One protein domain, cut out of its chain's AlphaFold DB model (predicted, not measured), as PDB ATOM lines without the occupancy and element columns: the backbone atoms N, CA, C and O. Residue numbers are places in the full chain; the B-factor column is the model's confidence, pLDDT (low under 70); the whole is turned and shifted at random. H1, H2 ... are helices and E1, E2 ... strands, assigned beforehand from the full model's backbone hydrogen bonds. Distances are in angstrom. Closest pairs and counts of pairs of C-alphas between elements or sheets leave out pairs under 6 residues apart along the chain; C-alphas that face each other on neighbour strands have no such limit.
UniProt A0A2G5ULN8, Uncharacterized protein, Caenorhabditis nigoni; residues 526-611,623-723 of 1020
ATOM      1  N   PHE A 526      11.246   6.219 -32.960       35.81
ATOM      2  CA  PHE A 526      10.660   6.191 -31.613       35.81
ATOM      3  C   PHE A 526      11.583   5.565 -30.546       35.81
ATOM      4  O   PHE A 526      11.672   6.096 -29.437       35.81
ATOM      5  N   ASP A 527      12.315   4.492 -30.861       36.50
ATOM      6  CA  ASP A 527      13.284   3.879 -29.941       36.50
ATOM      7  C   ASP A 527      14.555   4.734 -29.778       36.50
ATOM      8  O   ASP A 527      15.085   4.828 -28.668       36.50
ATOM      9  N   ALA A 528      15.013   5.450 -30.812       42.34
ATOM     10  CA  ALA A 528      16.054   6.476 -30.684       42.34
ATOM     11  C   ALA A 528      15.589   7.619 -29.764       42.34
ATOM     12  O   ALA A 528      16.305   8.029 -28.845       42.34
ATOM     13  N   LEU A 529      14.319   8.021 -29.892       42.59
ATOM     14  CA  LEU A 529      13.612   8.907 -28.964       42.59
ATOM     15  C   LEU A 529      13.363   8.262 -27.574       42.59
ATOM     16  O   LEU A 529      12.785   8.917 -26.702       42.59
ATOM     17  N   LEU A 530      13.876   7.059 -27.279       44.59
ATOM     18  CA  LEU A 530      13.898   6.421 -25.948       44.59
ATOM     19  C   LEU A 530      15.300   6.005 -25.450       44.59
ATOM     20  O   LEU A 530      15.493   5.935 -24.232       44.59
ATOM     21  N   LEU A 531      16.285   5.798 -26.337       46.97
ATOM     22  CA  LEU A 531      17.652   5.343 -26.022       46.97
ATOM     23  C   LEU A 531      18.308   6.043 -24.808       46.97
ATOM     24  O   LEU A 531      18.878   5.328 -23.974       46.97
ATOM     25  N   PRO A 532      18.202   7.380 -24.630       50.53
ATOM     26  CA  PRO A 532      18.758   8.078 -23.469       50.53
ATOM     27  C   PRO A 532      18.281   7.598 -22.087       50.53
ATOM     28  O   PRO A 532      19.015   7.735 -21.116       50.53
ATOM     29  N   ALA A 533      17.073   7.035 -21.959       52.34
ATOM     30  CA  ALA A 533      16.482   6.749 -20.644       52.34
ATOM     31  C   ALA A 533      16.996   5.450 -19.989       52.34
ATOM     32  O   ALA A 533      17.050   5.348 -18.763       52.34
ATOM     33  N   ASN A 534      17.374   4.452 -20.797       61.53
ATOM     34  CA  ASN A 534      17.798   3.121 -20.332       61.53
ATOM     35  C   ASN A 534      19.319   2.888 -20.429       61.53
ATOM     36  O   ASN A 534      19.804   1.792 -20.124       61.53
ATOM     37  N   ARG A 535      20.087   3.898 -20.849       76.31
ATOM     38  CA  ARG A 535      21.552   3.858 -20.945       76.31
ATOM     39  C   ARG A 535      22.171   4.908 -20.023       76.31
ATOM     40  O   ARG A 535      21.549   5.918 -19.720       76.31
ATOM     41  N   ALA A 536      23.380   4.637 -19.550       81.06
ATOM     42  CA  ALA A 536      24.224   5.606 -18.863       81.06
ATOM     43  C   ALA A 536      25.386   5.968 -19.794       81.06
ATOM     44  O   ALA A 536      25.955   5.080 -20.440       81.06
ATOM     45  N   PHE A 537      25.698   7.259 -19.880       85.50
ATOM     46  CA  PHE A 537      26.653   7.824 -20.832       85.50
ATOM     47  C   PHE A 537      27.895   8.333 -20.105       85.50
ATOM     48  O   PHE A 537      27.819   8.801 -18.966       85.50
ATOM     49  N   PHE A 538      29.041   8.231 -20.764       85.00
ATOM     50  CA  PHE A 538      30.320   8.667 -20.225       85.00
ATOM     51  C   PHE A 538      31.238   9.164 -21.338       85.00
ATOM     52  O   PHE A 538      31.132   8.716 -22.481       85.00
ATOM     53  N   VAL A 539      32.127  10.090 -20.992       83.38
ATOM     54  CA  VAL A 539      33.128  10.657 -21.893       83.38
ATOM     55  C   VAL A 539      34.487  10.045 -21.580       83.38
ATOM     56  O   VAL A 539      34.847   9.830 -20.417       83.38
ATOM     57  N   ARG A 540      35.254   9.777 -22.634       78.62
ATOM     58  CA  ARG A 540      36.677   9.456 -22.565       78.62
ATOM     59  C   ARG A 540      37.358  10.017 -23.810       78.62
ATOM     60  O   ARG A 540      36.895   9.745 -24.911       78.62
ATOM     61  N   ASP A 541      38.455  10.758 -23.642       79.50
ATOM     62  CA  ASP A 541      39.284  11.259 -24.751       79.50
ATOM     63  C   ASP A 541      38.443  11.996 -25.835       79.50
ATOM     64  O   ASP A 541      38.546  11.725 -27.030       79.50
ATOM     65  N   ASP A 542      37.546  12.886 -25.376       78.75
ATOM     66  CA  ASP A 542      36.501  13.634 -26.121       78.75
ATOM     67  C   ASP A 542      35.444  12.800 -26.884       78.75
ATOM     68  O   ASP A 542      34.584  13.336 -27.582       78.75
ATOM     69  N   HIS A 543      35.440  11.477 -26.713       79.81
ATOM     70  CA  HIS A 543      34.459  10.575 -27.316       79.81
ATOM     71  C   HIS A 543      33.411  10.119 -26.297       79.81
ATOM     72  O   HIS A 543      33.726   9.841 -25.135       79.81
ATOM     73  N   VAL A 544      32.154  10.014 -26.737       83.75
ATOM     74  CA  VAL A 544      31.036   9.564 -25.900       83.75
ATOM     75  C   VAL A 544      30.804   8.070 -26.082       83.75
ATOM     76  O   VAL A 544      30.740   7.543 -27.194       83.75
ATOM     77  N   PHE A 545      30.620   7.386 -24.961       85.44
ATOM     78  CA  PHE A 545      30.309   5.968 -24.881       85.44
ATOM     79  C   PHE A 545      29.086   5.748 -23.990       85.44
ATOM     80  O   PHE A 545      28.673   6.620 -23.221       85.44
ATOM     81  N   SER A 546      28.481   4.565 -24.076       85.25
ATOM     82  CA  SER A 546      27.333   4.217 -23.242       85.25
ATOM     83  C   SER A 546      27.251   2.739 -22.882       85.25
ATOM     84  O   SER A 546      27.549   1.862 -23.699       85.25
ATOM     85  N   ILE A 547      26.723   2.472 -21.691       86.00
ATOM     86  CA  ILE A 547      26.384   1.139 -21.173       86.00
ATOM     87  C   ILE A 547      24.904   1.075 -20.760       86.00
ATOM     88  O   ILE A 547      24.299   2.117 -20.498       86.00
ATOM     89  N   PRO A 548      24.271  -0.111 -20.691       84.19
ATOM     90  CA  PRO A 548      22.903  -0.226 -20.185       84.19
ATOM     91  C   PRO A 548      22.825   0.157 -18.696       84.19
ATOM     92  O   PRO A 548      23.504  -0.447 -17.870       84.19
ATOM     93  N   ARG A 549      21.961   1.111 -18.316       82.06
ATOM     94  CA  ARG A 549      21.913   1.669 -16.943       82.06
ATOM     95  C   ARG A 549      21.595   0.615 -15.870       82.06
ATOM     96  O   ARG A 549      21.967   0.762 -14.712       82.06
ATOM     97  N   ASN A 550      20.964  -0.488 -16.270       82.50
ATOM     98  CA  ASN A 550      20.532  -1.574 -15.388       82.50
ATOM     99  C   ASN A 550      21.678  -2.468 -14.861       82.50
ATOM    100  O   ASN A 550      21.388  -3.390 -14.099       82.50
ATOM    101  N   ILE A 551      22.937  -2.229 -15.260       84.81
ATOM    102  CA  ILE A 551      24.125  -2.935 -14.732       84.81
ATOM    103  C   ILE A 551      24.854  -2.167 -13.621       84.81
ATOM    104  O   ILE A 551      25.763  -2.716 -12.992       84.81
ATOM    105  N   LEU A 552      24.462  -0.912 -13.378       83.50
ATOM    106  CA  LEU A 552      24.921  -0.143 -12.228       83.50
ATOM    107  C   LEU A 552      24.378  -0.777 -10.938       83.50
ATOM    108  O   LEU A 552      23.232  -1.241 -10.883       83.50
ATOM    109  N   HIS A 553      25.214  -0.831  -9.906       79.00
ATOM    110  CA  HIS A 553      24.819  -1.260  -8.567       79.00
ATOM    111  C   HIS A 553      23.830  -0.265  -7.940       79.00
ATOM    112  O   HIS A 553      23.599   0.826  -8.455       79.00
ATOM    113  N   VAL A 554      23.201  -0.648  -6.824       72.69
ATOM    114  CA  VAL A 554      22.219   0.210  -6.130       72.69
ATOM    115  C   VAL A 554      22.851   1.535  -5.671       72.69
ATOM    116  O   VAL A 554      22.158   2.547  -5.630       72.69
ATOM    117  N   ASP A 555      24.160   1.525  -5.413       72.19
ATOM    118  CA  ASP A 555      24.950   2.653  -4.910       72.19
ATOM    119  C   ASP A 555      25.649   3.476  -6.023       72.19
ATOM    120  O   ASP A 555      26.317   4.463  -5.731       72.19
ATOM    121  N   GLU A 556      25.516   3.086  -7.300       73.75
ATOM    122  CA  GLU A 556      26.112   3.774  -8.461       73.75
ATOM    123  C   GLU A 556      25.036   4.573  -9.233       73.75
ATOM    124  O   GLU A 556      24.164   3.993  -9.881       73.75
ATOM    125  N   THR A 557      25.095   5.911  -9.204       66.56
ATOM    126  CA  THR A 557      24.163   6.788  -9.953       66.56
ATOM    127  C   THR A 557      24.588   7.026 -11.407       66.56
ATOM    128  O   THR A 557      23.745   7.044 -12.314       66.56
ATOM    129  N   ASP A 558      25.900   7.180 -11.594       77.00
ATOM    130  CA  ASP A 558      26.608   7.494 -12.835       77.00
ATOM    131  C   ASP A 558      27.706   6.445 -13.100       77.00
ATOM    132  O   ASP A 558      28.067   5.658 -12.221       77.00
ATOM    133  N   VAL A 559      28.254   6.425 -14.319       80.94
ATOM    134  CA  VAL A 559      29.350   5.513 -14.689       80.94
ATOM    135  C   VAL A 559      30.671   6.011 -14.099       80.94
ATOM    136  O   VAL A 559      31.002   7.187 -14.227       80.94
ATOM    137  N   THR A 560      31.447   5.118 -13.483       78.94
ATOM    138  CA  THR A 560      32.740   5.448 -12.852       78.94
ATOM    139  C   THR A 560      33.817   4.418 -13.203       78.94
ATOM    140  O   THR A 560      33.497   3.304 -13.615       78.94
ATOM    141  N   ASN A 561      35.101   4.731 -12.976       75.62
ATOM    142  CA  ASN A 561      36.203   3.762 -13.142       75.62
ATOM    143  C   ASN A 561      35.942   2.449 -12.362       75.62
ATOM    144  O   ASN A 561      36.189   1.354 -12.864       75.62
ATOM    145  N   SER A 562      35.367   2.545 -11.158       73.88
ATOM    146  CA  SER A 562      34.950   1.404 -10.326       73.88
ATOM    147  C   SER A 562      33.967   0.455 -11.018       73.88
ATOM    148  O   SER A 562      34.008  -0.747 -10.758       73.88
ATOM    149  N   THR A 563      33.125   0.960 -11.923       79.69
ATOM    150  CA  THR A 563      32.138   0.174 -12.678       79.69
ATOM    151  C   THR A 563      32.798  -0.774 -13.690       79.69
ATOM    152  O   THR A 563      32.260  -1.849 -13.950       79.69
ATOM    153  N   PHE A 564      33.984  -0.428 -14.210       79.25
ATOM    154  CA  PHE A 564      34.778  -1.268 -15.123       79.25
ATOM    155  C   PHE A 564      35.761  -2.193 -14.388       79.25
ATOM    156  O   PHE A 564      36.057  -3.293 -14.849       79.25
ATOM    157  N   LEU A 565      36.259  -1.765 -13.222       73.56
ATOM    158  CA  LEU A 565      37.242  -2.515 -12.429       73.56
ATOM    159  C   LEU A 565      36.629  -3.658 -11.591       73.56
ATOM    160  O   LEU A 565      37.364  -4.517 -11.102       73.56
ATOM    161  N   ARG A 566      35.300  -3.687 -11.411       79.50
ATOM    162  CA  ARG A 566      34.580  -4.712 -10.630       79.50
ATOM    163  C   ARG A 566      34.098  -5.894 -11.497       79.50
ATOM    164  O   ARG A 566      33.664  -5.671 -12.625       79.50
ATOM    165  N   PRO A 567      34.102  -7.146 -10.994       79.81
ATOM    166  CA  PRO A 567      33.559  -8.295 -11.727       79.81
ATOM    167  C   PRO A 567      32.037  -8.179 -11.915       79.81
ATOM    168  O   PRO A 567      31.324  -7.696 -11.027       79.81
ATOM    169  N   PHE A 568      31.513  -8.654 -13.050       85.94
ATOM    170  CA  PHE A 568      30.091  -8.553 -13.385       85.94
ATOM    171  C   PHE A 568      29.283  -9.724 -12.801       85.94
ATOM    172  O   PHE A 568      28.790 -10.618 -13.497       85.94
ATOM    173  N   ASN A 569      29.157  -9.699 -11.472       89.00
ATOM    174  CA  ASN A 569      28.407 -10.683 -10.698       89.00
ATOM    175  C   ASN A 569      26.895 -10.433 -10.831       89.00
ATOM    176  O   ASN A 569      26.382  -9.427 -10.338       89.00
ATOM    177  N   CYS A 570      26.160 -11.347 -11.465       91.31
ATOM    178  CA  CYS A 570      24.704 -11.258 -11.566       91.31
ATOM    179  C   CYS A 570      24.030 -12.636 -11.657       91.31
ATOM    180  O   CYS A 570      24.643 -13.627 -12.039       91.31
ATOM    181  N   THR A 571      22.744 -12.704 -11.326       93.31
ATOM    182  CA  THR A 571      21.890 -13.874 -11.577       93.31
ATOM    183  C   THR A 571      20.903 -13.524 -12.681       93.31
ATOM    184  O   THR A 571      20.268 -12.473 -12.624       93.31
ATOM    185  N   ILE A 572      20.744 -14.393 -13.676       94.19
ATOM    186  CA  ILE A 572      19.823 -14.201 -14.804       94.19
ATOM    187  C   ILE A 572      18.804 -15.341 -14.812       94.19
ATOM    188  O   ILE A 572      19.176 -16.513 -14.749       94.19
ATOM    189  N   ILE A 573      17.517 -14.996 -14.894       93.69
ATOM    190  CA  ILE A 573      16.381 -15.924 -14.863       93.69
ATOM    191  C   ILE A 573      15.436 -15.624 -16.033       93.69
ATOM    192  O   ILE A 573      14.803 -14.564 -16.081       93.69
ATOM    193  N   LEU A 574      15.295 -16.587 -16.948       94.44
ATOM    194  CA  LEU A 574      14.431 -16.523 -18.127       94.44
ATOM    195  C   LEU A 574      13.326 -17.592 -18.041       94.44
ATOM    196  O   LEU A 574      13.603 -18.793 -18.028       94.44
ATOM    197  N   TRP A 575      12.056 -17.171 -18.031       91.19
ATOM    198  CA  TRP A 575      10.900 -18.079 -18.038       91.19
ATOM    199  C   TRP A 575       9.832 -17.630 -19.040       91.19
ATOM    200  O   TRP A 575       9.148 -16.626 -18.838       91.19
ATOM    201  N   ASN A 576       9.632 -18.427 -20.094       87.00
ATOM    202  CA  ASN A 576       8.561 -18.230 -21.068       87.00
ATOM    203  C   ASN A 576       7.805 -19.548 -21.320       87.00
ATOM    204  O   ASN A 576       8.387 -20.547 -21.748       87.00
ATOM    205  N   GLY A 577       6.500 -19.554 -21.029       81.62
ATOM    206  CA  GLY A 577       5.634 -20.726 -21.154       81.62
ATOM    207  C   GLY A 577       6.191 -21.948 -20.418       81.62
ATOM    208  O   GLY A 577       6.377 -21.924 -19.202       81.62
ATOM    209  N   GLY A 578       6.461 -23.015 -21.171       83.06
ATOM    210  CA  GLY A 578       7.036 -24.263 -20.663       83.06
ATOM    211  C   GLY A 578       8.564 -24.325 -20.631       83.06
ATOM    212  O   GLY A 578       9.095 -25.403 -20.374       83.06
ATOM    213  N   HIS A 579       9.276 -23.238 -20.941       90.00
ATOM    214  CA  HIS A 579      10.742 -23.186 -20.967       90.00
ATOM    215  C   HIS A 579      11.287 -22.361 -19.808       90.00
ATOM    216  O   HIS A 579      10.877 -21.214 -19.616       90.00
ATOM    217  N   PHE A 580      12.235 -22.942 -19.074       94.50
ATOM    218  CA  PHE A 580      12.952 -22.289 -17.990       94.50
ATOM    219  C   PHE A 580      14.464 -22.439 -18.181       94.50
ATOM    220  O   PHE A 580      14.956 -23.551 -18.392       94.50
ATOM    221  N   ALA A 581      15.198 -21.335 -18.053       95.31
ATOM    222  CA  ALA A 581      16.653 -21.327 -17.964       95.31
ATOM    223  C   ALA A 581      17.119 -20.227 -17.003       95.31
ATOM    224  O   ALA A 581      16.609 -19.108 -17.039       95.31
ATOM    225  N   ALA A 582      18.091 -20.542 -16.151       94.88
ATOM    226  CA  ALA A 582      18.719 -19.585 -15.253       94.88
ATOM    227  C   ALA A 582      20.195 -19.920 -15.007       94.88
ATOM    228  O   ALA A 582      20.591 -21.090 -15.080       94.88
ATOM    229  N   ALA A 583      20.981 -18.900 -14.661       95.06
ATOM    230  CA  ALA A 583      22.359 -19.041 -14.199       95.06
ATOM    231  C   ALA A 583      22.750 -17.935 -13.205       95.06
ATOM    232  O   ALA A 583      22.237 -16.817 -13.271       95.06
ATOM    233  N   VAL A 584      23.682 -18.267 -12.315       93.56
ATOM    234  CA  VAL A 584      24.399 -17.351 -11.420       93.56
ATOM    235  C   VAL A 584      25.808 -17.159 -11.973       93.56
ATOM    236  O   VAL A 584      26.506 -18.144 -12.222       93.56
ATOM    237  N   PHE A 585      26.238 -15.909 -12.107       92.19
ATOM    238  CA  PHE A 585      27.588 -15.515 -12.490       92.19
ATOM    239  C   PHE A 585      28.310 -14.902 -11.276       92.19
ATOM    240  O   PHE A 585      27.832 -13.926 -10.697       92.19
ATOM    241  N   GLU A 586      29.449 -15.478 -10.886       89.00
ATOM    242  CA  GLU A 586      30.300 -15.055  -9.760       89.00
ATOM    243  C   GLU A 586      31.758 -15.036 -10.256       89.00
ATOM    244  O   GLU A 586      32.246 -16.020 -10.815       89.00
ATOM    245  N   ASN A 587      32.444 -13.900 -10.111       82.25
ATOM    246  CA  ASN A 587      33.785 -13.627 -10.648       82.25
ATOM    247  C   ASN A 587      33.899 -13.922 -12.158       82.25
ATOM    248  O   ASN A 587      34.838 -14.571 -12.624       82.25
ATOM    249  N   ASP A 588      32.886 -13.464 -12.905       78.25
ATOM    250  CA  ASP A 588      32.743 -13.600 -14.363       78.25
ATOM    251  C   ASP A 588      32.747 -15.052 -14.879       78.25
ATOM    252  O   ASP A 588      33.102 -15.332 -16.026       78.25
ATOM    253  N   ARG A 589      32.344 -15.995 -14.019       83.56
ATOM    254  CA  ARG A 589      32.176 -17.419 -14.332       83.56
ATOM    255  C   ARG A 589      30.809 -17.900 -13.862       83.56
ATOM    256  O   ARG A 589      30.258 -17.374 -12.900       83.56
ATOM    257  N   ILE A 590      30.269 -18.927 -14.514       88.94
ATOM    258  CA  ILE A 590      29.006 -19.549 -14.097       88.94
ATOM    259  C   ILE A 590      29.250 -20.340 -12.806       88.94
ATOM    260  O   ILE A 590      29.913 -21.376 -12.834       88.94
ATOM    261  N   ALA A 591      28.700 -19.865 -11.689       88.56
ATOM    262  CA  ALA A 591      28.755 -20.536 -10.390       88.56
ATOM    263  C   ALA A 591      27.679 -21.626 -10.264       88.56
ATOM    264  O   ALA A 591      27.934 -22.703  -9.729       88.56
ATOM    265  N   ALA A 592      26.484 -21.367 -10.802       89.75
ATOM    266  CA  ALA A 592      25.376 -22.316 -10.841       89.75
ATOM    267  C   ALA A 592      24.529 -22.107 -12.106       89.75
ATOM    268  O   ALA A 592      24.399 -20.989 -12.595       89.75
ATOM    269  N   GLN A 593      23.933 -23.175 -12.642       93.38
ATOM    270  CA  GLN A 593      23.029 -23.109 -13.799       93.38
ATOM    271  C   GLN A 593      21.946 -24.196 -13.731       93.38
ATOM    272  O   GLN A 593      22.216 -25.320 -13.304       93.38
ATOM    273  N   LYS A 594      20.717 -23.883 -14.158       92.38
ATOM    274  CA  LYS A 594      19.587 -24.832 -14.198       92.38
ATOM    275  C   LYS A 594      18.689 -24.514 -15.395       92.38
ATOM    276  O   LYS A 594      18.292 -23.371 -15.595       92.38
ATOM    277  N   SER A 595      18.351 -25.527 -16.189       92.25
ATOM    278  CA  SER A 595      17.501 -25.381 -17.379       92.25
ATOM    279  C   SER A 595      16.620 -26.609 -17.564       92.25
ATOM    280  O   SER A 595      17.132 -27.728 -17.504       92.25
ATOM    281  N   PHE A 596      15.326 -26.423 -17.810       90.94
ATOM    282  CA  PHE A 596      14.379 -27.522 -18.011       90.94
ATOM    283  C   PHE A 596      13.167 -27.097 -18.849       90.94
ATOM    284  O   PHE A 596      12.853 -25.914 -18.999       90.94
ATOM    285  N   HIS A 597      12.485 -28.092 -19.420       89.19
ATOM    286  CA  HIS A 597      11.300 -27.906 -20.251       89.19
ATOM    287  C   HIS A 597      10.159 -28.810 -19.774       89.19
ATOM    288  O   HIS A 597      10.359 -30.004 -19.553       89.19
ATOM    289  N   ARG A 598       8.950 -28.250 -19.644       84.31
ATOM    290  CA  ARG A 598       7.715 -28.991 -19.353       84.31
ATOM    291  C   ARG A 598       6.615 -28.671 -20.360       84.31
ATOM    292  O   ARG A 598       6.431 -27.525 -20.769       84.31
ATOM    293  N   TYR A 599       5.839 -29.689 -20.734       76.81
ATOM    294  CA  TYR A 599       4.700 -29.529 -21.636       76.81
ATOM    295  C   TYR A 599       3.483 -28.986 -20.871       76.81
ATOM    296  O   TYR A 599       2.760 -29.742 -20.219       76.81
ATOM    297  N   VAL A 600       3.295 -27.663 -20.933       73.44
ATOM    298  CA  VAL A 600       2.230 -26.907 -20.231       73.44
ATOM    299  C   VAL A 600       1.202 -26.276 -21.180       73.44
ATOM    300  O   VAL A 600       0.017 -26.193 -20.862       73.44
ATOM    301  N   ALA A 601       1.626 -25.880 -22.384       67.12
ATOM    302  CA  ALA A 601       0.762 -25.272 -23.394       67.12
ATOM    303  C   ALA A 601       0.099 -26.327 -24.297       67.12
ATOM    304  O   ALA A 601       0.497 -27.492 -24.316       67.12
ATOM    305  N   ARG A 602      -0.924 -25.924 -25.059       55.12
ATOM    306  CA  ARG A 602      -1.567 -26.775 -26.074       55.12
ATOM    307  C   ARG A 602      -1.085 -26.376 -27.475       55.12
ATOM    308  O   ARG A 602      -1.166 -25.202 -27.835       55.12
ATOM    309  N   ALA A 603      -0.600 -27.341 -28.259       42.47
ATOM    310  CA  ALA A 603      -0.177 -27.104 -29.642       42.47
ATOM    311  C   ALA A 603      -1.296 -26.448 -30.478       42.47
ATOM    312  O   ALA A 603      -2.473 -26.762 -30.294       42.47
ATOM    313  N   LYS A 604      -0.923 -25.518 -31.370       49.28
ATOM    314  CA  LYS A 604      -1.820 -24.705 -32.220       49.28
ATOM    315  C   LYS A 604      -2.905 -23.868 -31.491       49.28
ATOM    316  O   LYS A 604      -3.757 -23.310 -32.168       49.28
ATOM    317  N   GLN A 605      -2.900 -23.747 -30.152       47.34
ATOM    318  CA  GLN A 605      -3.935 -22.997 -29.396       47.34
ATOM    319  C   GLN A 605      -3.428 -21.966 -28.362       47.34
ATOM    320  O   GLN A 605      -4.246 -21.382 -27.663       47.34
ATOM    321  N   GLY A 606      -2.116 -21.715 -28.268       46.69
ATOM    322  CA  GLY A 606      -1.562 -20.486 -27.668       46.69
ATOM    323  C   GLY A 606      -2.026 -20.115 -26.247       46.69
ATOM    324  O   GLY A 606      -2.656 -19.081 -26.059       46.69
ATOM    325  N   GLY A 607      -1.686 -20.912 -25.227       59.50
ATOM    326  CA  GLY A 607      -1.930 -20.530 -23.827       59.50
ATOM    327  C   GLY A 607      -1.610 -21.613 -22.795       59.50
ATOM    328  O   GLY A 607      -1.558 -22.803 -23.122       59.50
ATOM    329  N   VAL A 608      -1.411 -21.194 -21.539       60.22
ATOM    330  CA  VAL A 608      -1.345 -22.079 -20.356       60.22
ATOM    331  C   VAL A 608      -2.752 -22.485 -19.902       60.22
ATOM    332  O   VAL A 608      -3.718 -21.731 -20.044       60.22
ATOM    333  N   GLN A 609      -2.893 -23.698 -19.366       66.62
ATOM    334  CA  GLN A 609      -4.194 -24.275 -19.026       66.62
ATOM    335  C   GLN A 609      -4.855 -23.538 -17.849       66.62
ATOM    336  O   GLN A 609      -6.068 -23.340 -17.880       66.62
ATOM    337  N   SER A 610      -4.074 -23.052 -16.880       65.50
ATOM    338  CA  SER A 610      -4.556 -22.240 -15.747       65.50
ATOM    339  C   SER A 610      -5.250 -20.928 -16.154       65.50
ATOM    340  O   SER A 610      -6.259 -20.558 -15.550       65.50
ATOM    341  N   GLN A 611      -4.781 -20.247 -17.206       62.28
ATOM    342  CA  GLN A 611      -5.476 -19.075 -17.766       62.28
ATOM    343  C   GLN A 611      -6.813 -19.469 -18.409       62.28
ATOM    344  O   GLN A 611      -7.835 -18.843 -18.135       62.28
ATOM    345  N   ALA A 623      -7.940 -35.827 -19.396       65.50
ATOM    346  CA  ALA A 623      -6.600 -36.246 -18.969       65.50
ATOM    347  C   ALA A 623      -5.491 -35.330 -19.530       65.50
ATOM    348  O   ALA A 623      -4.602 -34.891 -18.805       65.50
ATOM    349  N   GLY A 624      -5.606 -34.925 -20.801       74.00
ATOM    350  CA  GLY A 624      -4.703 -33.959 -21.440       74.00
ATOM    351  C   GLY A 624      -4.807 -32.516 -20.917       74.00
ATOM    352  O   GLY A 624      -3.993 -31.676 -21.301       74.00
ATOM    353  N   ALA A 625      -5.785 -32.186 -20.067       69.06
ATOM    354  CA  ALA A 625      -5.821 -30.950 -19.279       69.06
ATOM    355  C   ALA A 625      -5.231 -31.161 -17.876       69.06
ATOM    356  O   ALA A 625      -4.418 -30.348 -17.442       69.06
ATOM    357  N   GLN A 626      -5.555 -32.277 -17.212       76.44
ATOM    358  CA  GLN A 626      -4.966 -32.650 -15.920       76.44
ATOM    359  C   GLN A 626      -3.434 -32.762 -15.993       76.44
ATOM    360  O   GLN A 626      -2.746 -32.161 -15.173       76.44
ATOM    361  N   LEU A 627      -2.890 -33.426 -17.020       75.12
ATOM    362  CA  LEU A 627      -1.443 -33.575 -17.221       75.12
ATOM    363  C   LEU A 627      -0.722 -32.225 -17.394       75.12
ATOM    364  O   LEU A 627       0.394 -32.056 -16.908       75.12
ATOM    365  N   ARG A 628      -1.364 -31.243 -18.045       81.06
ATOM    366  CA  ARG A 628      -0.802 -29.888 -18.195       81.06
ATOM    367  C   ARG A 628      -0.879 -29.084 -16.896       81.06
ATOM    368  O   ARG A 628       0.108 -28.440 -16.572       81.06
ATOM    369  N   ARG A 629      -1.945 -29.212 -16.089       79.94
ATOM    370  CA  ARG A 629      -1.978 -28.649 -14.718       79.94
ATOM    371  C   ARG A 629      -0.881 -29.237 -13.828       79.94
ATOM    372  O   ARG A 629      -0.188 -28.485 -13.158       79.94
ATOM    373  N   TYR A 630      -0.689 -30.557 -13.863       83.44
ATOM    374  CA  TYR A 630       0.383 -31.231 -13.124       83.44
ATOM    375  C   TYR A 630       1.775 -30.765 -13.581       83.44
ATOM    376  O   TYR A 630       2.624 -30.469 -12.747       83.44
ATOM    377  N   ASN A 631       2.000 -30.608 -14.890       85.19
ATOM    378  CA  ASN A 631       3.243 -30.029 -15.405       85.19
ATOM    379  C   ASN A 631       3.426 -28.549 -15.026       85.19
ATOM    380  O   ASN A 631       4.549 -28.164 -14.724       85.19
ATOM    381  N   GLU A 632       2.368 -27.728 -15.018       84.06
ATOM    382  CA  GLU A 632       2.418 -26.330 -14.553       84.06
ATOM    383  C   GLU A 632       2.769 -26.255 -13.061       84.06
ATOM    384  O   GLU A 632       3.650 -25.488 -12.678       84.06
ATOM    385  N   GLN A 633       2.136 -27.082 -12.223       85.94
ATOM    386  CA  GLN A 633       2.436 -27.164 -10.795       85.94
ATOM    387  C   GLN A 633       3.874 -27.643 -10.551       85.94
ATOM    388  O   GLN A 633       4.637 -26.952  -9.879       85.94
ATOM    389  N   LYS A 634       4.286 -28.760 -11.165       87.44
ATOM    390  CA  LYS A 634       5.641 -29.297 -10.995       87.44
ATOM    391  C   LYS A 634       6.726 -28.350 -11.521       87.44
ATOM    392  O   LYS A 634       7.819 -28.305 -10.968       87.44
ATOM    393  N   MET A 635       6.421 -27.537 -12.538       89.06
ATOM    394  CA  MET A 635       7.316 -26.467 -12.990       89.06
ATOM    395  C   MET A 635       7.517 -25.397 -11.908       89.06
ATOM    396  O   MET A 635       8.645 -24.962 -11.700       89.06
ATOM    397  N   LYS A 636       6.458 -25.004 -11.184       88.88
ATOM    398  CA  LYS A 636       6.570 -24.076 -10.044       88.88
ATOM    399  C   LYS A 636       7.369 -24.683  -8.895       88.88
ATOM    400  O   LYS A 636       8.236 -24.007  -8.357       88.88
ATOM    401  N   GLU A 637       7.115 -25.944  -8.557       89.25
ATOM    402  CA  GLU A 637       7.831 -26.670  -7.497       89.25
ATOM    403  C   GLU A 637       9.339 -26.769  -7.800       89.25
ATOM    404  O   GLU A 637      10.164 -26.489  -6.932       89.25
ATOM    405  N   GLU A 638       9.717 -27.077  -9.047       90.25
ATOM    406  CA  GLU A 638      11.120 -27.149  -9.492       90.25
ATOM    407  C   GLU A 638      11.817 -25.774  -9.528       90.25
ATOM    408  O   GLU A 638      13.015 -25.689  -9.234       90.25
ATOM    409  N   ILE A 639      11.080 -24.693  -9.828       91.06
ATOM    410  CA  ILE A 639      11.566 -23.304  -9.729       91.06
ATOM    411  C   ILE A 639      11.739 -22.892  -8.262       91.06
ATOM    412  O   ILE A 639      12.810 -22.423  -7.889       91.06
ATOM    413  N   GLN A 640      10.731 -23.091  -7.412       89.69
ATOM    414  CA  GLN A 640      10.803 -22.752  -5.987       89.69
ATOM    415  C   GLN A 640      11.910 -23.532  -5.274       89.69
ATOM    416  O   GLN A 640      12.603 -22.969  -4.429       89.69
ATOM    417  N   GLN A 641      12.118 -24.802  -5.635       89.50
ATOM    418  CA  GLN A 641      13.234 -25.569  -5.098       89.50
ATOM    419  C   GLN A 641      14.574 -24.995  -5.556       89.50
ATOM    420  O   GLN A 641      15.421 -24.760  -4.712       89.50
ATOM    421  N   MET A 642      14.739 -24.667  -6.842       91.94
ATOM    422  CA  MET A 642      15.946 -23.990  -7.342       91.94
ATOM    423  C   MET A 642      16.233 -22.665  -6.625       91.94
ATOM    424  O   MET A 642      17.378 -22.407  -6.277       91.94
ATOM    425  N   VAL A 643      15.207 -21.858  -6.350       89.25
ATOM    426  CA  VAL A 643      15.364 -20.596  -5.615       89.25
ATOM    427  C   VAL A 643      15.824 -20.842  -4.167       89.25
ATOM    428  O   VAL A 643      16.683 -20.113  -3.681       89.25
ATOM    429  N   ARG A 644      15.344 -21.905  -3.502       87.62
ATOM    430  CA  ARG A 644      15.867 -22.340  -2.190       87.62
ATOM    431  C   ARG A 644      17.298 -22.877  -2.281       87.62
ATOM    432  O   ARG A 644      18.144 -22.440  -1.503       87.62
ATOM    433  N   ASP A 645      17.575 -23.758  -3.248       88.50
ATOM    434  CA  ASP A 645      18.904 -24.323  -3.534       88.50
ATOM    435  C   ASP A 645      19.944 -23.198  -3.732       88.50
ATOM    436  O   ASP A 645      21.098 -23.329  -3.336       88.50
ATOM    437  N   TRP A 646      19.538 -22.087  -4.360       91.44
ATOM    438  CA  TRP A 646      20.405 -20.961  -4.722       91.44
ATOM    439  C   TRP A 646      20.389 -19.799  -3.722       91.44
ATOM    440  O   TRP A 646      21.076 -18.812  -3.965       91.44
ATOM    441  N   SER A 647      19.672 -19.902  -2.598       86.44
ATOM    442  CA  SER A 647      19.589 -18.867  -1.546       86.44
ATOM    443  C   SER A 647      20.941 -18.215  -1.212       86.44
ATOM    444  O   SER A 647      21.085 -16.999  -1.319       86.44
ATOM    445  N   GLN A 648      21.970 -19.016  -0.920       86.25
ATOM    446  CA  GLN A 648      23.322 -18.536  -0.594       86.25
ATOM    447  C   GLN A 648      23.999 -17.771  -1.748       86.25
ATOM    448  O   GLN A 648      24.735 -16.814  -1.518       86.25
ATOM    449  N   HIS A 649      23.745 -18.162  -3.000       85.81
ATOM    450  CA  HIS A 649      24.248 -17.446  -4.175       85.81
ATOM    451  C   HIS A 649      23.457 -16.154  -4.426       85.81
ATOM    452  O   HIS A 649      24.039 -15.111  -4.727       85.81
ATOM    453  N   LEU A 650      22.132 -16.199  -4.255       85.56
ATOM    454  CA  LEU A 650      21.229 -15.057  -4.398       85.56
ATOM    455  C   LEU A 650      21.506 -13.974  -3.349       85.56
ATOM    456  O   LEU A 650      21.415 -12.797  -3.676       85.56
ATOM    457  N   GLN A 651      21.897 -14.336  -2.124       83.69
ATOM    458  CA  GLN A 651      22.356 -13.392  -1.095       83.69
ATOM    459  C   GLN A 651      23.637 -12.652  -1.520       83.69
ATOM    460  O   GLN A 651      23.684 -11.428  -1.437       83.69
ATOM    461  N   LYS A 652      24.652 -13.369  -2.028       84.62
ATOM    462  CA  LYS A 652      25.921 -12.776  -2.499       84.62
ATOM    463  C   LYS A 652      25.795 -11.925  -3.766       84.62
ATOM    464  O   LYS A 652      26.666 -11.104  -4.046       84.62
ATOM    465  N   THR A 653      24.776 -12.175  -4.583       84.94
ATOM    466  CA  THR A 653      24.642 -11.558  -5.906       84.94
ATOM    467  C   THR A 653      24.118 -10.113  -5.791       84.94
ATOM    468  O   THR A 653      23.033  -9.920  -5.238       84.94
ATOM    469  N   PRO A 654      24.802  -9.097  -6.363       84.06
ATOM    470  CA  PRO A 654      24.343  -7.705  -6.309       84.06
ATOM    471  C   PRO A 654      23.240  -7.370  -7.334       84.06
ATOM    472  O   PRO A 654      22.475  -6.433  -7.118       84.06
ATOM    473  N   LEU A 655      23.130  -8.125  -8.438       88.44
ATOM    474  CA  LEU A 655      22.190  -7.870  -9.541       88.44
ATOM    475  C   LEU A 655      21.413  -9.135  -9.941       88.44
ATOM    476  O   LEU A 655      22.009 -10.167 -10.244       88.44
ATOM    477  N   VAL A 656      20.082  -9.059 -10.009       90.38
ATOM    478  CA  VAL A 656      19.200 -10.193 -10.336       90.38
ATOM    479  C   VAL A 656      18.248  -9.818 -11.478       90.38
ATOM    480  O   VAL A 656      17.292  -9.069 -11.297       90.38
ATOM    481  N   PHE A 657      18.473 -10.355 -12.672       91.44
ATOM    482  CA  PHE A 657      17.646 -10.102 -13.852       91.44
ATOM    483  C   PHE A 657      16.545 -11.163 -13.981       91.44
ATOM    484  O   PHE A 657      16.842 -12.338 -14.187       91.44
ATOM    485  N   ILE A 658      15.269 -10.763 -13.891       89.94
ATOM    486  CA  ILE A 658      14.122 -11.694 -13.971       89.94
ATOM    487  C   ILE A 658      13.181 -11.316 -15.118       89.94
ATOM    488  O   ILE A 658      12.418 -10.348 -15.026       89.94
ATOM    489  N   ARG A 659      13.181 -12.141 -16.171       89.06
ATOM    490  CA  ARG A 659      12.328 -12.017 -17.359       89.06
ATOM    491  C   ARG A 659      11.307 -13.156 -17.386       89.06
ATOM    492  O   ARG A 659      11.597 -14.276 -17.808       89.06
ATOM    493  N   CYS A 660      10.096 -12.858 -16.926       86.31
ATOM    494  CA  CYS A 660       8.955 -13.774 -16.924       86.31
ATOM    495  C   CYS A 660       7.643 -13.021 -17.187       86.31
ATOM    496  O   CYS A 660       7.574 -11.802 -17.023       86.31
ATOM    497  N   ALA A 661       6.576 -13.746 -17.528       79.56
ATOM    498  CA  ALA A 661       5.232 -13.171 -17.575       79.56
ATOM    499  C   ALA A 661       4.768 -12.702 -16.179       79.56
ATOM    500  O   ALA A 661       5.116 -13.307 -15.161       79.56
ATOM    501  N   THR A 662       3.943 -11.654 -16.111       74.31
ATOM    502  CA  THR A 662       3.557 -10.991 -14.847       74.31
ATOM    503  C   THR A 662       2.908 -11.944 -13.836       74.31
ATOM    504  O   THR A 662       3.218 -11.896 -12.650       74.31
ATOM    505  N   TYR A 663       2.063 -12.866 -14.308       75.62
ATOM    506  CA  TYR A 663       1.364 -13.861 -13.481       75.62
ATOM    507  C   TYR A 663       2.253 -15.030 -13.012       75.62
ATOM    508  O   TYR A 663       1.825 -15.831 -12.184       75.62
ATOM    509  N   HIS A 664       3.483 -15.138 -13.522       81.00
ATOM    510  CA  HIS A 664       4.493 -16.092 -13.059       81.00
ATOM    511  C   HIS A 664       5.431 -15.501 -11.994       81.00
ATOM    512  O   HIS A 664       6.120 -16.252 -11.309       81.00
ATOM    513  N   ARG A 665       5.457 -14.171 -11.817       81.81
ATOM    514  CA  ARG A 665       6.465 -13.493 -10.985       81.81
ATOM    515  C   ARG A 665       6.357 -13.821  -9.488       81.81
ATOM    516  O   ARG A 665       7.373 -13.796  -8.808       81.81
ATOM    517  N   SER A 666       5.169 -14.169  -8.978       80.62
ATOM    518  CA  SER A 666       4.974 -14.505  -7.555       80.62
ATOM    519  C   SER A 666       5.711 -15.777  -7.122       80.62
ATOM    520  O   SER A 666       6.207 -15.841  -6.002       80.62
ATOM    521  N   VAL A 667       5.873 -16.741  -8.035       85.31
ATOM    522  CA  VAL A 667       6.475 -18.063  -7.781       85.31
ATOM    523  C   VAL A 667       7.912 -17.960  -7.256       85.31
ATOM    524  O   VAL A 667       8.336 -18.808  -6.478       85.31
ATOM    525  N   PHE A 668       8.648 -16.910  -7.636       84.31
ATOM    526  CA  PHE A 668      10.004 -16.647  -7.142       84.31
ATOM    527  C   PHE A 668      10.029 -16.110  -5.701       84.31
ATOM    528  O   PHE A 668      10.990 -16.356  -4.980       84.31
ATOM    529  N   PHE A 669       8.979 -15.404  -5.272       82.81
ATOM    530  CA  PHE A 669       8.866 -14.809  -3.933       82.81
ATOM    531  C   PHE A 669       8.202 -15.763  -2.926       82.81
ATOM    532  O   PHE A 669       8.508 -15.731  -1.742       82.81
ATOM    533  N   GLU A 670       7.348 -16.672  -3.407       76.50
ATOM    534  CA  GLU A 670       6.736 -17.771  -2.638       76.50
ATOM    535  C   GLU A 670       7.759 -18.802  -2.102       76.50
ATOM    536  O   GLU A 670       7.392 -19.715  -1.367       76.50
ATOM    537  N   ALA A 671       9.037 -18.698  -2.484       68.69
ATOM    538  CA  ALA A 671      10.068 -19.689  -2.182       68.69
ATOM    539  C   ALA A 671      10.760 -19.527  -0.810       68.69
ATOM    540  O   ALA A 671      11.442 -20.465  -0.399       68.69
ATOM    541  N   ASN A 672      10.589 -18.386  -0.121       60.31
ATOM    542  CA  ASN A 672      11.281 -18.012   1.128       60.31
ATOM    543  C   ASN A 672      12.821 -18.156   1.057       60.31
ATOM    544  O   ASN A 672      13.426 -18.885   1.837       60.31
ATOM    545  N   ALA A 673      13.446 -17.454   0.106       63.78
ATOM    546  CA  ALA A 673      14.901 -17.437  -0.101       63.78
ATOM    547  C   ALA A 673      15.436 -16.003  -0.307       63.78
ATOM    548  O   ALA A 673      16.126 -15.718  -1.283       63.78
ATOM    549  N   ASP A 674      15.023 -15.083   0.568       67.44
ATOM    550  CA  ASP A 674      15.468 -13.678   0.635       67.44
ATOM    551  C   ASP A 674      15.314 -12.839  -0.653       67.44
ATOM    552  O   ASP A 674      15.903 -11.766  -0.792       67.44
ATOM    553  N   LEU A 675      14.459 -13.289  -1.577       75.88
ATOM    554  CA  LEU A 675      13.944 -12.512  -2.704       75.88
ATOM    555  C   LEU A 675      12.507 -12.072  -2.415       75.88
ATOM    556  O   LEU A 675      11.621 -12.904  -2.215       75.88
ATOM    557  N   TYR A 676      12.256 -10.765  -2.465       78.62
ATOM    558  CA  TYR A 676      10.944 -10.165  -2.210       78.62
ATOM    559  C   TYR A 676      10.504  -9.241  -3.364       78.62
ATOM    560  O   TYR A 676      11.348  -8.751  -4.118       78.62
ATOM    561  N   PRO A 677       9.194  -8.949  -3.529       71.50
ATOM    562  CA  PRO A 677       8.673  -8.245  -4.710       71.50
ATOM    563  C   PRO A 677       9.207  -6.825  -4.967       71.50
ATOM    564  O   PRO A 677       8.923  -6.267  -6.024       71.50
ATOM    565  N   ARG A 678       9.926  -6.223  -4.013       71.69
ATOM    566  CA  ARG A 678      10.495  -4.864  -4.086       71.69
ATOM    567  C   ARG A 678      12.009  -4.830  -3.822       71.69
ATOM    568  O   ARG A 678      12.534  -3.790  -3.450       71.69
ATOM    569  N   ASP A 679      12.699  -5.956  -3.989       78.88
ATOM    570  CA  ASP A 679      14.157  -6.027  -3.848       78.88
ATOM    571  C   ASP A 679      14.852  -5.174  -4.931       78.88
ATOM    572  O   ASP A 679      14.650  -5.386  -6.129       78.88
ATOM    573  N   ALA A 680      15.673  -4.206  -4.506       71.75
ATOM    574  CA  ALA A 680      16.373  -3.253  -5.376       71.75
ATOM    575  C   ALA A 680      17.431  -3.902  -6.295       71.75
ATOM    576  O   ALA A 680      17.854  -3.302  -7.290       71.75
ATOM    577  N   ARG A 681      17.834  -5.142  -5.996       83.31
ATOM    578  CA  ARG A 681      18.709  -5.957  -6.848       83.31
ATOM    579  C   ARG A 681      17.966  -6.504  -8.065       83.31
ATOM    580  O   ARG A 681      18.610  -6.857  -9.050       83.31
ATOM    581  N   ILE A 682      16.629  -6.570  -8.034       85.25
ATOM    582  CA  ILE A 682      15.837  -7.132  -9.132       85.25
ATOM    583  C   ILE A 682      15.687  -6.108 -10.262       85.25
ATOM    584  O   ILE A 682      14.934  -5.139 -10.153       85.25
ATOM    585  N   ARG A 683      16.366  -6.357 -11.384       83.00
ATOM    586  CA  ARG A 683      16.382  -5.487 -12.569       83.00
ATOM    587  C   ARG A 683      15.701  -6.143 -13.775       83.00
ATOM    588  O   ARG A 683      15.513  -7.361 -13.847       83.00
ATOM    589  N   THR A 684      15.305  -5.312 -14.735       82.81
ATOM    590  CA  THR A 684      14.748  -5.738 -16.029       82.81
ATOM    591  C   THR A 684      15.876  -5.822 -17.056       82.81
ATOM    592  O   THR A 684      16.804  -5.016 -17.018       82.81
ATOM    593  N   ILE A 685      15.808  -6.773 -17.989       84.19
ATOM    594  CA  ILE A 685      16.750  -6.828 -19.116       84.19
ATOM    595  C   ILE A 685      16.381  -5.683 -20.088       84.19
ATOM    596  O   ILE A 685      15.211  -5.597 -20.462       84.19
ATOM    597  N   PRO A 686      17.316  -4.786 -20.461       79.00
ATOM    598  CA  PRO A 686      17.041  -3.571 -21.249       79.00
ATOM    599  C   PRO A 686      17.019  -3.813 -22.771       79.00
ATOM    600  O   PRO A 686      16.997  -2.876 -23.558       79.00
ATOM    601  N   PHE A 687      17.063  -5.077 -23.173       82.19
ATOM    602  CA  PHE A 687      16.902  -5.592 -24.525       82.19
ATOM    603  C   PHE A 687      16.139  -6.913 -24.411       82.19
ATOM    604  O   PHE A 687      15.899  -7.414 -23.307       82.19
ATOM    605  N   GLU A 688      15.763  -7.505 -25.539       81.38
ATOM    606  CA  GLU A 688      14.859  -8.650 -25.513       81.38
ATOM    607  C   GLU A 688      15.554  -9.959 -25.893       81.38
ATOM    608  O   GLU A 688      16.581  -9.992 -26.577       81.38
ATOM    609  N   THR A 689      14.992 -11.033 -25.344       84.12
ATOM    610  CA  THR A 689      15.598 -12.357 -25.207       84.12
ATOM    611  C   THR A 689      14.783 -13.394 -25.967       84.12
ATOM    612  O   THR A 689      13.549 -13.389 -25.888       84.12
ATOM    613  N   LYS A 690      15.463 -14.328 -26.624       87.56
ATOM    614  CA  LYS A 690      14.876 -15.441 -27.376       87.56
ATOM    615  C   LYS A 690      14.295 -16.505 -26.424       87.56
ATOM    616  O   LYS A 690      14.046 -16.278 -25.237       87.56
ATOM    617  N   ARG A 691      14.015 -17.699 -26.958       84.94
ATOM    618  CA  ARG A 691      13.513 -18.853 -26.193       84.94
ATOM    619  C   ARG A 691      14.490 -19.195 -25.048       84.94
ATOM    620  O   ARG A 691      15.667 -19.364 -25.344       84.94
ATOM    621  N   PRO A 692      14.037 -19.378 -23.791       91.75
ATOM    622  CA  PRO A 692      14.931 -19.729 -22.686       91.75
ATOM    623  C   PRO A 692      15.696 -21.043 -22.928       91.75
ATOM    624  O   PRO A 692      15.119 -22.132 -22.864       91.75
ATOM    625  N   THR A 693      17.001 -20.923 -23.181       90.88
ATOM    626  CA  THR A 693      18.006 -22.001 -23.206       90.88
ATOM    627  C   THR A 693      19.199 -21.595 -22.334       90.88
ATOM    628  O   THR A 693      19.231 -20.480 -21.812       90.88
ATOM    629  N   LYS A 694      20.182 -22.485 -22.146       89.50
ATOM    630  CA  LYS A 694      21.434 -22.131 -21.452       89.50
ATOM    631  C   LYS A 694      22.201 -21.053 -22.219       89.50
ATOM    632  O   LYS A 694      22.576 -20.033 -21.655       89.50
ATOM    633  N   ASP A 695      22.341 -21.270 -23.520       89.56
ATOM    634  CA  ASP A 695      23.060 -20.414 -24.466       89.56
ATOM    635  C   ASP A 695      22.478 -18.991 -24.505       89.56
ATOM    636  O   ASP A 695      23.231 -18.023 -24.506       89.56
ATOM    637  N   GLU A 696      21.148 -18.843 -24.441       93.38
ATOM    638  CA  GLU A 696      20.482 -17.531 -24.371       93.38
ATOM    639  C   GLU A 696      20.737 -16.801 -23.037       93.38
ATOM    640  O   GLU A 696      20.802 -15.571 -23.006       93.38
ATOM    641  N   VAL A 697      20.923 -17.530 -21.927       92.62
ATOM    642  CA  VAL A 697      21.304 -16.935 -20.631       92.62
ATOM    643  C   VAL A 697      22.750 -16.429 -20.669       92.62
ATOM    644  O   VAL A 697      23.015 -15.318 -20.209       92.62
ATOM    645  N   GLU A 698      23.672 -17.193 -21.259       90.94
ATOM    646  CA  GLU A 698      25.050 -16.732 -21.481       90.94
ATOM    647  C   GLU A 698      25.114 -15.542 -22.443       90.94
ATOM    648  O   GLU A 698      25.844 -14.585 -22.196       90.94
ATOM    649  N   GLU A 699      24.334 -15.566 -23.523       90.19
ATOM    650  CA  GLU A 699      24.297 -14.477 -24.499       90.19
ATOM    651  C   GLU A 699      23.691 -13.201 -23.903       90.19
ATOM    652  O   GLU A 699      24.207 -12.106 -24.116       90.19
ATOM    653  N   THR A 700      22.667 -13.332 -23.054       90.69
ATOM    654  CA  THR A 700      22.154 -12.218 -22.243       90.69
ATOM    655  C   THR A 700      23.253 -11.640 -21.343       90.69
ATOM    656  O   THR A 700      23.403 -10.421 -21.268       90.69
ATOM    657  N   TRP A 701      24.059 -12.488 -20.692       91.94
ATOM    658  CA  TRP A 701      25.176 -12.045 -19.848       91.94
ATOM    659  C   TRP A 701      26.272 -11.318 -20.645       91.94
ATOM    660  O   TRP A 701      26.783 -10.300 -20.173       91.94
ATOM    661  N   ARG A 702      26.597 -11.767 -21.868       87.75
ATOM    662  CA  ARG A 702      27.531 -11.066 -22.776       87.75
ATOM    663  C   ARG A 702      26.991  -9.693 -23.188       87.75
ATOM    664  O   ARG A 702      27.675  -8.690 -23.014       87.75
ATOM    665  N   ARG A 703      25.746  -9.635 -23.675       88.00
ATOM    666  CA  ARG A 703      25.103  -8.405 -24.183       88.00
ATOM    667  C   ARG A 703      24.875  -7.332 -23.112       88.00
ATOM    668  O   ARG A 703      24.805  -6.151 -23.435       88.00
ATOM    669  N   LEU A 704      24.791  -7.707 -21.833       88.44
ATOM    670  CA  LEU A 704      24.762  -6.745 -20.722       88.44
ATOM    671  C   LEU A 704      26.107  -6.019 -20.508       88.44
ATOM    672  O   LEU A 704      26.110  -4.943 -19.919       88.44
ATOM    673  N   GLN A 705      27.224  -6.563 -21.003       85.94
ATOM    674  CA  GLN A 705      28.579  -6.007 -20.851       85.94
ATOM    675  C   GLN A 705      29.064  -5.218 -22.088       85.94
ATOM    676  O   GLN A 705      30.232  -4.828 -22.147       85.94
ATOM    677  N   GLU A 706      28.195  -5.008 -23.081       85.75
ATOM    678  CA  GLU A 706      28.487  -4.324 -24.350       85.75
ATOM    679  C   GLU A 706      28.566  -2.794 -24.168       85.75
ATOM    680  O   GLU A 706      27.592  -2.146 -23.764       85.75
ATOM    681  N   VAL A 707      29.716  -2.208 -24.514       86.50
ATOM    682  CA  VAL A 707      29.939  -0.754 -24.532       86.50
ATOM    683  C   VAL A 707      29.713  -0.245 -25.956       86.50
ATOM    684  O   VAL A 707      30.311  -0.761 -26.898       86.50
ATOM    685  N   ARG A 708      28.868   0.779 -26.128       82.56
ATOM    686  CA  ARG A 708      28.585   1.382 -27.444       82.56
ATOM    687  C   ARG A 708      29.202   2.778 -27.566       82.56
ATOM    688  O   ARG A 708      28.862   3.606 -26.719       82.56
ATOM    689  N   PRO A 709      30.059   3.044 -28.571       82.94
ATOM    690  CA  PRO A 709      30.537   4.388 -28.897       82.94
ATOM    691  C   PRO A 709      29.468   5.192 -29.653       82.94
ATOM    692  O   PRO A 709      28.655   4.601 -30.363       82.94
ATOM    693  N   HIS A 710      29.513   6.521 -29.532       78.44
ATOM    694  CA  HIS A 710      28.557   7.468 -30.133       78.44
ATOM    695  C   HIS A 710      29.215   8.673 -30.845       78.44
ATOM    696  O   HIS A 710      28.549   9.662 -31.120       78.44
ATOM    697  N   GLY A 711      30.516   8.618 -31.148       80.00
ATOM    698  CA  GLY A 711      31.241   9.740 -31.772       80.00
ATOM    699  C   GLY A 711      31.786  10.748 -30.754       80.00
ATOM    700  O   GLY A 711      32.034  10.381 -29.601       80.00
ATOM    701  N   THR A 712      32.033  11.989 -31.181       83.69
ATOM    702  CA  THR A 712      32.582  13.040 -30.302       83.69
ATOM    703  C   THR A 712      31.518  13.673 -29.401       83.69
ATOM    704  O   THR A 712      30.321  13.640 -29.686       83.69
ATOM    705  N   ASN A 713      31.960  14.298 -28.310       78.44
ATOM    706  CA  ASN A 713      31.128  15.043 -27.357       78.44
ATOM    707  C   ASN A 713      30.255  16.115 -28.041       78.44
ATOM    708  O   ASN A 713      29.066  16.228 -27.749       78.44
ATOM    709  N   SER A 714      30.824  16.857 -28.996       77.44
ATOM    710  CA  SER A 714      30.117  17.917 -29.732       77.44
ATOM    711  C   SER A 714      29.042  17.366 -30.680       77.44
ATOM    712  O   SER A 714      27.896  17.818 -30.651       77.44
ATOM    713  N   GLU A 715      29.380  16.343 -31.475       79.94
ATOM    714  CA  GLU A 715      28.436  15.686 -32.391       79.94
ATOM    715  C   GLU A 715      27.267  15.061 -31.616       79.94
ATOM    716  O   GLU A 715      26.103  15.318 -31.928       79.94
ATOM    717  N   PHE A 716      27.574  14.326 -30.543       79.12
ATOM    718  CA  PHE A 716      26.571  13.662 -29.716       79.12
ATOM    719  C   PHE A 716      25.656  14.652 -28.978       79.12
ATOM    720  O   PHE A 716      24.449  14.424 -28.894       79.12
ATOM    721  N   ARG A 717      26.181  15.788 -28.486       75.31
ATOM    722  CA  ARG A 717      25.348  16.872 -27.926       75.31
ATOM    723  C   ARG A 717      24.338  17.389 -28.960       75.31
ATOM    724  O   ARG A 717      23.166  17.545 -28.621       75.31
ATOM    725  N   SER A 718      24.756  17.595 -30.212       73.88
ATOM    726  CA  SER A 718      23.855  18.047 -31.284       73.88
ATOM    727  C   SER A 718      22.792  17.004 -31.649       73.88
ATOM    728  O   SER A 718      21.632  17.365 -31.841       73.88
ATOM    729  N   GLU A 719      23.161  15.722 -31.727       75.94
ATOM    730  CA  GLU A 719      22.224  14.624 -32.005       75.94
ATOM    731  C   GLU A 719      21.168  14.494 -30.892       75.94
ATOM    732  O   GLU A 719      19.970  14.368 -31.161       75.94
ATOM    733  N   MET A 720      21.593  14.599 -29.627       71.38
ATOM    734  CA  MET A 720      20.686  14.556 -28.479       71.38
ATOM    735  C   MET A 720      19.703  15.732 -28.453       71.38
ATOM    736  O   MET A 720      18.554  15.522 -28.062       71.38
ATOM    737  N   GLU A 721      20.094  16.934 -28.891       70.94
ATOM    738  CA  GLU A 721      19.177  18.082 -28.969       70.94
ATOM    739  C   GLU A 721      18.169  17.947 -30.128       70.94
ATOM    740  O   GLU A 721      16.986  18.230 -29.937       70.94
ATOM    741  N   GLU A 722      18.567  17.418 -31.296       73.00
ATOM    742  CA  GLU A 722      17.616  17.121 -32.386       73.00
ATOM    743  C   GLU A 722      16.573  16.081 -31.937       73.00
ATOM    744  O   GLU A 722      15.363  16.275 -32.099       73.00
ATOM    745  N   ILE A 723      17.025  15.013 -31.273       70.75
ATOM    746  CA  ILE A 723      16.171  14.003 -30.628       70.75
ATOM    747  C   ILE A 723      15.279  14.645 -29.544       70.75
ATOM    748  O   ILE A 723      14.107  14.275 -29.393       70.75
TER     749      ILE A 723
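AT A GLANCE: This is residues 526 to 611 and 623 to 723 of the 1020 residues of an uncharacterized protein of Caenorhabditis nigoni (UniProt A0A2G5ULN8). An elongated model in two lobes: the larger is a four-stranded sheet with the long helix H3 over one face and H6 over the other, the smaller a strongly twisted three-stranded sheet with H7 over it. The printed part opens in the small lobe with H1, E1 and E2, makes the large lobe, and comes back with E7 and H7. It has 187 residues, with seven named helices and seven named strands in the order H1 E1 E2 H2 E3 E4 E5 H3 H4 E6 H5 H6 E7 H7. The sheets are E5 E4 E3 E6, mixed, and E1 E2 E7, antiparallel; the class is mixed, helices and strands. The whole is only just compact, close to loose, with a radius of gyration of the C-alphas of 19.3 A and spans of 66 by 38 by 28 A.

HOW THE PARTS SIT: H1, residues 531 to 534, only grazes the sheet of E1, residues 535 to 540, E2, residues 543 to 548, and E7, residues 706 to 712. E1 and E2 are an antiparallel hairpin, with N 536 and O 547 2.8 A apart; E2 and E7 are antiparallel, with N 546 and O 708 2.8 A apart. H2, residues 561 to 565, is not on either sheet. E3, residues 570 to 576, E4, residues 579 to 586, and E5, residues 589 to 597, form a meander, each the antiparallel neighbour of the one before, with N 574 and O 581 2.8 A apart and N 582 and O 594 2.9 A. H3, residues 623 to 645, is over E5 and E4 at a height of 10.4 A over the sheet, along the strands; the closest C-alphas of H3 and E5 are Met 642 and Lys 594, 7.8 A. H4, residues 647 to 652, only grazes this sheet. E6, residues 655 to 660, is parallel to E3, with N 573 and O 657 2.8 A apart. H5, residues 666 to 669, touches H3, closest at C-alphas Phe 668 and Gln 640, 6.3 A. H6, residues 694 to 703, is on the opposite face from H3 at a height of 9.0 A, slantwise to E3 at 49 degrees on the local plane. H7, residues 713 to 723, is over E7 at a height of 9.9 A. Every O i to N i+4 pair is within hydrogen-bond range in H2, H4, H6 and H7, and 18 of 19 in H3; H1 and H5 are too short for one.

IN THESE COORDINATES: H1 begins at C-alpha 531 (17.652, 5.343, -26.022). H3 measures 32.1 A, E5 24.1 A and E4 24.0 A; E5 bends by 60 degrees at residue 592. H7 ends at C-alpha 723 (16.171, 14.003, -30.628).

THE WHOLE: The farthest C-alphas, Ala 623 and Ser 714, are 66.3 A apart. Residues 612 to 622 are not printed, a gap of 17.2 A between C-alphas 611 and 623. The links E2 to H2 and H5 to H6 are long. Mean pLDDT of the printed part is 79.9; residues 526 to 534 and 601 to 611 are among those under 70.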